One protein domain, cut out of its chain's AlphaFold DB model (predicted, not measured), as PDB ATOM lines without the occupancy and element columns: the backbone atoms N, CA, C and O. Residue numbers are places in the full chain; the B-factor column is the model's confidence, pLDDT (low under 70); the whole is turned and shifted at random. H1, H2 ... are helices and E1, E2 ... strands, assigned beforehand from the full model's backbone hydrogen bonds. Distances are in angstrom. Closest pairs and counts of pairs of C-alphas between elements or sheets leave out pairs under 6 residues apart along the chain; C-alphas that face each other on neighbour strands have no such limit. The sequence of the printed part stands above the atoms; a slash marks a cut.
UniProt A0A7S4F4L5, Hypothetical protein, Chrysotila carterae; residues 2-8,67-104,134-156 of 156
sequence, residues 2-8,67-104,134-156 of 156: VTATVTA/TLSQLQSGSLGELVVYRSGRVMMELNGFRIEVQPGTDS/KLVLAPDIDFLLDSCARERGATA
ATOM      1  N   VAL A   2     183.860 206.239 212.677       83.19
ATOM      2  CA  VAL A   2     184.193 205.369 211.541       83.19
ATOM      3  C   VAL A   2     185.379 204.524 211.975       83.19
ATOM      4  O   VAL A   2     186.310 205.072 212.560       83.19
ATOM      5  N   THR A   3     185.331 203.221 211.718       82.12
ATOM      6  CA  THR A   3     186.399 202.289 212.087       82.12
ATOM      7  C   THR A   3     186.966 201.643 210.828       82.12
ATOM      8  O   THR A   3     186.206 201.284 209.928       82.12
ATOM      9  N   ALA A   4     188.287 201.503 210.756       83.25
ATOM     10  CA  ALA A   4     188.999 200.803 209.694       83.25
ATOM     11  C   ALA A   4     190.005 199.820 210.301       83.25
ATOM     12  O   ALA A   4     190.614 200.107 211.323       83.25
ATOM     13  N   THR A   5     190.206 198.660 209.684       83.44
ATOM     14  CA  THR A   5     191.188 197.675 210.161       83.44
ATOM     15  C   THR A   5     192.576 197.999 209.613       83.44
ATOM     16  O   THR A   5     192.733 198.238 208.417       83.44
ATOM     17  N   VAL A   6     193.595 197.971 210.474       80.94
ATOM     18  CA  VAL A   6     195.006 198.130 210.094       80.94
ATOM     19  C   VAL A   6     195.638 196.747 209.976       80.94
ATOM     20  O   VAL A   6     195.521 195.928 210.885       80.94
ATOM     21  N   THR A   7     196.313 196.465 208.864       80.69
ATOM     22  CA  THR A   7     196.897 195.145 208.578       80.69
ATOM     23  C   THR A   7     198.412 195.254 208.412       80.69
ATOM     24  O   THR A   7     198.895 196.092 207.655       80.69
ATOM     25  N   ALA A   8     199.170 194.390 209.088       76.56
ATOM     26  CA  ALA A   8     200.571 194.148 208.774       76.56
ATOM     27  C   ALA A   8     200.649 193.173 207.602       76.56
ATOM     28  O   ALA A   8     200.055 192.096 207.636       76.56
ATOM     29  N   THR A  67     209.718 195.513 216.926       81.31
ATOM     30  CA  THR A  67     209.655 196.195 215.617       81.31
ATOM     31  C   THR A  67     208.571 195.555 214.754       81.31
ATOM     32  O   THR A  67     208.316 194.359 214.881       81.31
ATOM     33  N   LEU A  68     207.969 196.312 213.827       82.75
ATOM     34  CA  LEU A  68     206.934 195.798 212.914       82.75
ATOM     35  C   LEU A  68     207.374 194.554 212.119       82.75
ATOM     36  O   LEU A  68     206.538 193.728 211.777       82.75
ATOM     37  N   SER A  69     208.676 194.383 211.867       79.69
ATOM     38  CA  SER A  69     209.243 193.216 211.173       79.69
ATOM     39  C   SER A  69     209.141 191.901 211.951       79.69
ATOM     40  O   SER A  69     209.256 190.833 211.358       79.69
ATOM     41  N   GLN A  70     208.951 191.962 213.270       82.25
ATOM     42  CA  GLN A  70     208.799 190.787 214.132       82.25
ATOM     43  C   GLN A  70     207.331 190.363 214.270       82.25
ATOM     44  O   GLN A  70     207.047 189.307 214.835       82.25
ATOM     45  N   LEU A  71     206.398 191.186 213.783       81.88
ATOM     46  CA  LEU A  71     204.974 190.897 213.833       81.88
ATOM     47  C   LEU A  71     204.590 189.967 212.682       81.88
ATOM     48  O   LEU A  71     205.072 190.094 211.557       81.88
ATOM     49  N   GLN A  72     203.698 189.023 212.971       80.81
ATOM     50  CA  GLN A  72     203.118 188.172 211.940       80.81
ATOM     51  C   GLN A  72     202.225 189.010 211.019       80.81
ATOM     52  O   GLN A  72     201.569 189.954 211.462       80.81
ATOM     53  N   SER A  73     202.175 188.646 209.736       83.75
ATOM     54  CA  SER A  73     201.183 189.207 208.816       83.75
ATOM     55  C   SER A  73     199.773 188.986 209.355       83.75
ATOM     56  O   SER A  73     199.456 187.898 209.836       83.75
ATOM     57  N   GLY A  74     198.908 189.985 209.216       86.00
ATOM     58  CA  GLY A  74     197.527 189.911 209.675       86.00
ATOM     59  C   GLY A  74     197.020 191.232 210.233       86.00
ATOM     60  O   GLY A  74     197.658 192.276 210.098       86.00
ATOM     61  N   SER A  75     195.836 191.192 210.839       83.12
ATOM     62  CA  SER A  75     195.245 192.363 211.487       83.12
ATOM     63  C   SER A  75     196.093 192.786 212.686       83.12
ATOM     64  O   SER A  75     196.292 191.999 213.607       83.12
ATOM     65  N   LEU A  76     196.570 194.030 212.673       85.25
ATOM     66  CA  LEU A  76     197.259 194.656 213.798       85.25
ATOM     67  C   LEU A  76     196.243 195.194 214.803       85.25
ATOM     68  O   LEU A  76     196.367 194.959 215.997       85.25
ATOM     69  N   GLY A  77     195.227 195.905 214.325       87.88
ATOM     70  CA  GLY A  77     194.295 196.607 215.196       87.88
ATOM     71  C   GLY A  77     193.282 197.436 214.425       87.88
ATOM     72  O   GLY A  77     193.136 197.296 213.208       87.88
ATOM     73  N   GLU A  78     192.592 198.311 215.142       91.69
ATOM     74  CA  GLU A  78     191.519 199.138 214.599       91.69
ATOM     75  C   GLU A  78     191.890 200.618 214.641       91.69
ATOM     76  O   GLU A  78     192.287 201.152 215.669       91.69
ATOM     77  N   LEU A  79     191.735 201.300 213.514       94.00
ATOM     78  CA  LEU A  79     191.804 202.746 213.401       94.00
ATOM     79  C   LEU A  79     190.400 203.324 213.592       94.00
ATOM     80  O   LEU A  79     189.484 203.013 212.835       94.00
ATOM     81  N   VAL A  80     190.235 204.190 214.583       93.88
ATOM     82  CA  VAL A  80     188.964 204.751 215.037       93.88
ATOM     83  C   VAL A  80     188.957 206.263 214.819       93.88
ATOM     84  O   VAL A  80     189.745 207.000 215.409       93.88
ATOM     85  N   VAL A  81     188.020 206.743 214.003       95.19
ATOM     86  CA  VAL A  81     187.782 208.169 213.738       95.19
ATOM     87  C   VAL A  81     186.578 208.642 214.547       95.19
ATOM     88  O   VAL A  81     185.428 208.252 214.295       95.19
ATOM     89  N   TYR A  82     186.828 209.503 215.528       93.94
ATOM     90  CA  TYR A  82     185.802 210.073 216.396       93.94
ATOM     91  C   TYR A  82     185.051 211.214 215.705       93.94
ATOM     92  O   TYR A  82     185.551 211.862 214.790       93.94
ATOM     93  N   ARG A  83     183.836 211.519 216.186       94.69
ATOM     94  CA  ARG A  83     183.046 212.660 215.676       94.69
ATOM     95  C   ARG A  83     183.756 214.008 215.842       94.69
ATOM     96  O   ARG A  83     183.460 214.930 215.099       94.69
ATOM     97  N   SER A  84     184.675 214.113 216.801       93.06
ATOM     98  CA  SER A  84     185.514 215.294 217.021       93.06
ATOM     99  C   SER A  84     186.625 215.465 215.979       93.06
ATOM    100  O   SER A  84     187.339 216.459 216.035       93.06
ATOM    101  N   GLY A  85     186.817 214.500 215.074       92.38
ATOM    102  CA  GLY A  85     187.939 214.472 214.135       92.38
ATOM    103  C   GLY A  85     189.218 213.864 214.712       92.38
ATOM    104  O   GLY A  85     190.163 213.639 213.965       92.38
ATOM    105  N   ARG A  86     189.251 213.537 216.012       92.81
ATOM    106  CA  ARG A  86     190.365 212.779 216.602       92.81
ATOM    107  C   ARG A  86     190.440 211.393 215.968       92.81
ATOM    108  O   ARG A  86     189.404 210.744 215.793       92.81
ATOM    109  N   VAL A  87     191.653 210.938 215.676       95.25
ATOM    110  CA  VAL A  87     191.923 209.607 215.130       95.25
ATOM    111  C   VAL A  87     192.804 208.849 216.115       95.25
ATOM    112  O   VAL A  87     193.851 209.346 216.524       95.25
ATOM    113  N   MET A  88     192.371 207.655 216.507       94.12
ATOM    114  CA  MET A  88     193.115 206.776 217.411       94.12
ATOM    115  C   MET A  88     193.281 205.408 216.764       94.12
ATOM    116  O   MET A  88     192.391 204.953 216.057       94.12
ATOM    117  N   MET A  89     194.386 204.732 217.033       93.62
ATOM    118  CA  MET A  89     194.590 203.328 216.711       93.62
ATOM    119  C   MET A  89     194.535 202.510 218.001       93.62
ATOM    120  O   MET A  89     195.288 202.771 218.940       93.62
ATOM    121  N   GLU A  90     193.645 201.524 218.044       91.25
ATOM    122  CA  GLU A  90     193.564 200.532 219.107       91.25
ATOM    123  C   GLU A  90     194.330 199.273 218.683       91.25
ATOM    124  O   GLU A  90     193.963 198.591 217.725       91.25
ATOM    125  N   LEU A  91     195.421 198.978 219.391       87.69
ATOM    126  CA  LEU A  91     196.329 197.861 219.121       87.69
ATOM    127  C   LEU A  91     196.428 196.993 220.376       87.69
ATOM    128  O   LEU A  91     197.044 197.399 221.356       87.69
ATOM    129  N   ASN A  92     195.824 195.801 220.359       80.31
ATOM    130  CA  ASN A  92     195.880 194.834 221.468       80.31
ATOM    131  C   ASN A  92     195.584 195.438 222.861       80.31
ATOM    132  O   ASN A  92     196.261 195.127 223.837       80.31
ATOM    133  N   GLY A  93     194.580 196.318 222.955       80.31
ATOM    134  CA  GLY A  93     194.187 196.973 224.211       80.31
ATOM    135  C   GLY A  93     194.964 198.250 224.554       80.31
ATOM    136  O   GLY A  93     194.672 198.878 225.570       80.31
ATOM    137  N   PHE A  94     195.905 198.665 223.703       84.12
ATOM    138  CA  PHE A  94     196.599 199.947 223.798       84.12
ATOM    139  C   PHE A  94     196.005 200.981 222.854       84.12
ATOM    140  O   PHE A  94     195.542 200.646 221.765       84.12
ATOM    141  N   ARG A  95     196.073 202.248 223.265       90.38
ATOM    142  CA  ARG A  95     195.640 203.392 222.464       90.38
ATOM    143  C   ARG A  95     196.835 204.192 221.983       90.38
ATOM    144  O   ARG A  95     197.714 204.556 222.761       90.38
ATOM    145  N   ILE A  96     196.842 204.454 220.686       92.56
ATOM    146  CA  ILE A  96     197.873 205.222 220.002       92.56
ATOM    147  C   ILE A  96     197.169 206.358 219.271       92.56
ATOM    148  O   ILE A  96     196.279 206.124 218.458       92.56
ATOM    149  N   GLU A  97     197.530 207.593 219.580       94.56
ATOM    150  CA  GLU A  97     197.038 208.760 218.862       94.56
ATOM    151  C   GLU A  97     197.682 208.836 217.479       94.56
ATOM    152  O   GLU A  97     198.888 208.627 217.324       94.56
ATOM    153  N   VAL A  98     196.865 209.129 216.466       95.50
ATOM    154  CA  VAL A  98     197.309 209.277 215.081       95.50
ATOM    155  C   VAL A  98     197.166 210.735 214.677       95.50
ATOM    156  O   VAL A  98     196.059 211.273 214.630       95.50
ATOM    157  N   GLN A  99     198.292 211.365 214.363       94.44
ATOM    158  CA  GLN A  99     198.362 212.765 213.958       94.44
ATOM    159  C   GLN A  99     198.927 212.889 212.538       94.44
ATOM    160  O   GLN A  99     199.748 212.059 212.135       94.44
ATOM    161  N   PRO A 100     198.516 213.903 211.757       93.25
ATOM    162  CA  PRO A 100     199.179 214.204 210.497       93.25
ATOM    163  C   PRO A 100     200.639 214.587 210.759       93.25
ATOM    164  O   PRO A 100     200.955 215.330 211.688       93.25
ATOM    165  N   GLY A 101     201.536 214.036 209.951       91.25
ATOM    166  CA  GLY A 101     202.938 214.423 209.929       91.25
ATOM    167  C   GLY A 101     203.151 215.720 209.154       91.25
ATOM    168  O   GLY A 101     202.220 216.321 208.631       91.25
ATOM    169  N   THR A 102     204.406 216.150 209.066       90.69
ATOM    170  CA  THR A 102     204.765 217.321 208.263       90.69
ATOM    171  C   THR A 102     204.610 217.030 206.773       90.69
ATOM    172  O   THR A 102     205.111 216.008 206.284       90.69
ATOM    173  N   ASP A 103     203.997 217.974 206.061       86.50
ATOM    174  CA  ASP A 103     203.859 217.946 204.608       86.50
ATOM    175  C   ASP A 103     205.210 217.733 203.918       86.50
ATOM    176  O   ASP A 103     206.256 218.261 204.318       86.50
ATOM    177  N   SER A 104     205.205 216.941 202.848       82.94
ATOM    178  CA  SER A 104     206.409 216.745 202.053       82.94
ATOM    179  C   SER A 104     206.669 217.978 201.188       82.94
ATOM    180  O   SER A 104     205.952 218.235 200.228       82.94
ATOM    181  N   LYS A 134     201.869 211.782 205.457       92.31
ATOM    182  CA  LYS A 134     202.596 211.124 206.543       92.31
ATOM    183  C   LYS A 134     201.727 211.142 207.783       92.31
ATOM    184  O   LYS A 134     201.013 212.106 208.029       92.31
ATOM    185  N   LEU A 135     201.818 210.084 208.577       93.38
ATOM    186  CA  LEU A 135     201.143 209.989 209.863       93.38
ATOM    187  C   LEU A 135     202.185 209.743 210.948       93.38
ATOM    188  O   LEU A 135     203.112 208.953 210.763       93.38
ATOM    189  N   VAL A 136     202.020 210.425 212.073       94.44
ATOM    190  CA  VAL A 136     202.805 210.236 213.288       94.44
ATOM    191  C   VAL A 136     201.926 209.514 214.294       94.44
ATOM    192  O   VAL A 136     200.790 209.911 214.547       94.44
ATOM    193  N   LEU A 137     202.460 208.430 214.843       92.25
ATOM    194  CA  LEU A 137     201.791 207.611 215.837       92.25
ATOM    195  C   LEU A 137     202.464 207.850 217.187       92.25
ATOM    196  O   LEU A 137     203.662 207.600 217.324       92.25
ATOM    197  N   ALA A 138     201.697 208.321 218.166       92.12
ATOM    198  CA  ALA A 138     202.178 208.588 219.517       92.12
ATOM    199  C   ALA A 138     201.370 207.773 220.539       92.12
ATOM    200  O   ALA A 138     200.146 207.701 220.428       92.12
ATOM    201  N   PRO A 139     202.008 207.134 221.532       91.19
ATOM    202  CA  PRO A 139     201.272 206.436 222.580       91.19
ATOM    203  C   PRO A 139     200.439 207.423 223.415       91.19
ATOM    204  O   PRO A 139     200.920 208.500 223.761       91.19
ATOM    205  N   ASP A 140     199.212 207.038 223.774       91.62
ATOM    206  CA  ASP A 140     198.359 207.807 224.689       91.62
ATOM    207  C   ASP A 140     198.887 207.664 226.128       91.62
ATOM    208  O   ASP A 140     198.654 206.659 226.807       91.62
ATOM    209  N   ILE A 141     199.674 208.650 226.572       89.75
ATOM    210  CA  ILE A 141     200.354 208.618 227.875       89.75
ATOM    211  C   ILE A 141     199.353 208.657 229.032       89.75
ATOM    212  O   ILE A 141     199.548 207.937 230.009       89.75
ATOM    213  N   ASP A 142     198.278 209.436 228.915       90.25
ATOM    214  CA  ASP A 142     197.253 209.533 229.959       90.25
ATOM    215  C   ASP A 142     196.586 208.168 230.163       90.25
ATOM    216  O   ASP A 142     196.518 207.655 231.283       90.25
ATOM    217  N   PHE A 143     196.207 207.504 229.064       89.00
ATOM    218  CA  PHE A 143     195.663 206.149 229.112       89.00
ATOM    219  C   PHE A 143     196.640 205.133 229.725       89.00
ATOM    220  O   PHE A 143     196.226 204.265 230.502       89.00
ATOM    221  N   LEU A 144     197.933 205.218 229.394       88.50
ATOM    222  CA  LEU A 144     198.962 204.329 229.946       88.50
ATOM    223  C   LEU A 144     199.150 204.529 231.455       88.50
ATOM    224  O   LEU A 144     199.243 203.546 232.195       88.50
ATOM    225  N   LEU A 145     199.193 205.781 231.915       89.44
ATOM    226  CA  LEU A 145     199.362 206.122 233.327       89.44
ATOM    227  C   LEU A 145     198.149 205.692 234.157       89.44
ATOM    228  O   LEU A 145     198.329 205.037 235.187       89.44
ATOM    229  N   ASP A 146     196.933 205.970 233.684       90.12
ATOM    230  CA  ASP A 146     195.693 205.536 234.336       90.12
ATOM    231  C   ASP A 146     195.609 204.008 234.421       90.12
ATOM    232  O   ASP A 146     195.240 203.436 235.453       90.12
ATOM    233  N   SER A 147     196.005 203.323 233.346       87.00
ATOM    234  CA  SER A 147     196.024 201.862 233.311       87.00
ATOM    235  C   SER A 147     197.038 201.291 234.304       87.00
ATOM    236  O   SER A 147     196.694 200.382 235.060       87.00
ATOM    237  N   CYS A 148     198.243 201.862 234.386       85.50
ATOM    238  CA  CYS A 148     199.257 201.457 235.360       85.50
ATOM    239  C   CYS A 148     198.825 201.734 236.813       85.50
ATOM    240  O   CYS A 148     199.072 200.916 237.702       85.50
ATOM    241  N   ALA A 149     198.166 202.866 237.075       85.94
ATOM    242  CA  ALA A 149     197.633 203.175 238.400       85.94
ATOM    243  C   ALA A 149     196.573 202.146 238.825       85.94
ATOM    244  O   ALA A 149     196.579 201.673 239.965       85.94
ATOM    245  N   ARG A 150     195.710 201.736 237.890       85.62
ATOM    246  CA  ARG A 150     194.688 200.712 238.123       85.62
ATOM    247  C   ARG A 150     195.281 199.324 238.367       85.62
ATOM    248  O   ARG A 150     194.783 198.617 239.237       85.62
ATOM    249  N   GLU A 151     196.354 198.952 237.667       83.12
ATOM    250  CA  GLU A 151     197.094 197.709 237.942       83.12
ATOM    251  C   GLU A 151     197.580 197.648 239.395       83.12
ATOM    252  O   GLU A 151     197.391 196.637 240.065       83.12
ATOM    253  N   ARG A 152     198.152 198.746 239.905       76.75
ATOM    254  CA  ARG A 152     198.667 198.824 241.284       76.75
ATOM    255  C   ARG A 152     197.565 198.829 242.343       76.75
ATOM    256  O   ARG A 152     197.787 198.357 243.452       76.75
ATOM    257  N   GLY A 153     196.392 199.373 242.017       72.94
ATOM    258  CA  GLY A 153     195.227 199.376 242.905       72.94
ATOM    259  C   GLY A 153     194.485 198.036 242.973       72.94
ATOM    260  O   GLY A 153     193.810 197.776 243.961       72.94
ATOM    261  N   ALA A 154     194.616 197.179 241.955       58.50
ATOM    262  CA  ALA A 154     193.966 195.864 241.902       58.50
ATOM    263  C   ALA A 154     194.716 194.764 242.684       58.50
ATOM    264  O   ALA A 154     194.180 193.675 242.872       58.50
ATOM    265  N   THR A 155     195.947 195.033 243.128       55.00
ATOM    266  CA  THR A 155     196.796 194.095 243.884       55.00
ATOM    267  C   THR A 155     196.766 194.308 245.406       55.00
ATOM    268  O   THR A 155     197.640 193.782 246.095       55.00
ATOM    269  N   ALA A 156     195.818 195.100 245.925       40.09
ATOM    270  CA  ALA A 156     195.669 195.424 247.350       40.09
ATOM    271  C   ALA A 156     194.466 194.719 247.991       40.09
ATOM    272  O   ALA A 156     193.417 194.608 247.316       40.09
TER     273      ALA A 156
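This is residues 2 to 8, 67 to 104 and 134 to 156 of the 156 residues of the protein "Hypothetical protein" of Chrysotila carterae (UniProt A0A7S4F4L5). A single antiparallel sheet of five strands, strongly twisted and curled like part of a barrel, makes the body, and one helix, H1, leads away from it like an arm. Residues 148 to 156, of which 148 to 153 belong to H1, stick out free of the body and add to the length. The printed part has 68 residues, with E1, E2, E3, E4, E5 and H1 in that order along the chain; the order across the sheet is also E1 - E2 - E3 - E4 - E5, and the class is mixed, helices and strands. The whole is loose, with a radius of gyration of the C-alphas of 14.4 A, and elongated, spanning 49 by 32 by 23 A.

In the sheet, E2 is the longest strand by residues, residues 74 to 81, and measures 21.1 A from first to last C-alpha. E3 is residues 87 to 91, 13.2 A, and E4 is residues 94 to 100, 19.7 A. E1, residues 2 to 8, measures 20.0 A and begins at C-alpha 2 (184.193, 205.369, 211.541). E5, residues 135 to 139, measures 13.2 A. H1, residues 141 to 153, measures 18.4 A from C-alpha 141 (200.354, 208.618, 227.875) to C-alpha 153 (195.227, 199.376, 242.905).

E2, E3 and E4 form a meander, each strand the antiparallel neighbour of the one before. E2 and E3 are a hairpin at 151 degrees between directions, with N 80 and O 88 within hydrogen-bond range at 2.7 A. E3 and E4 are a hairpin at 145 degrees, with N 89 and O 96 at 2.7 A. The edge strand E1 is antiparallel to E2 at 153 degrees, with N 79 and O 4 at 2.7 A. The edge strand E5 is antiparallel to E4 at 148 degrees, with N 97 and O 138 at 2.8 A. E1 is apart from E4 and E5, and E2 is apart from E5. H1 is on the sheet but only grazes it, with its residues 141 to 147; the closest C-alphas of E4 and H1 are those of Arg 95 and Phe 143, 7.2 A apart. Every O i to N i+4 pair in H1 is within hydrogen-bond range.

The C-alphas of Ser 104 and Ala 156, the two farthest apart, are 51.2 A from each other. Without the free stretch the body spans 36 by 32 by 22 A. Residues 9 to 66 are not printed, with 11.6 A between C-alphas 8 and 67, and residues 105 to 133 are not printed, with 8.1 A between C-alphas 104 and 134. The links E2 to E3, E3 to E4 and E5 to H1 are tight. The mean pLDDT of the printed part is 86.2, and residues 154 to 156 are under 70.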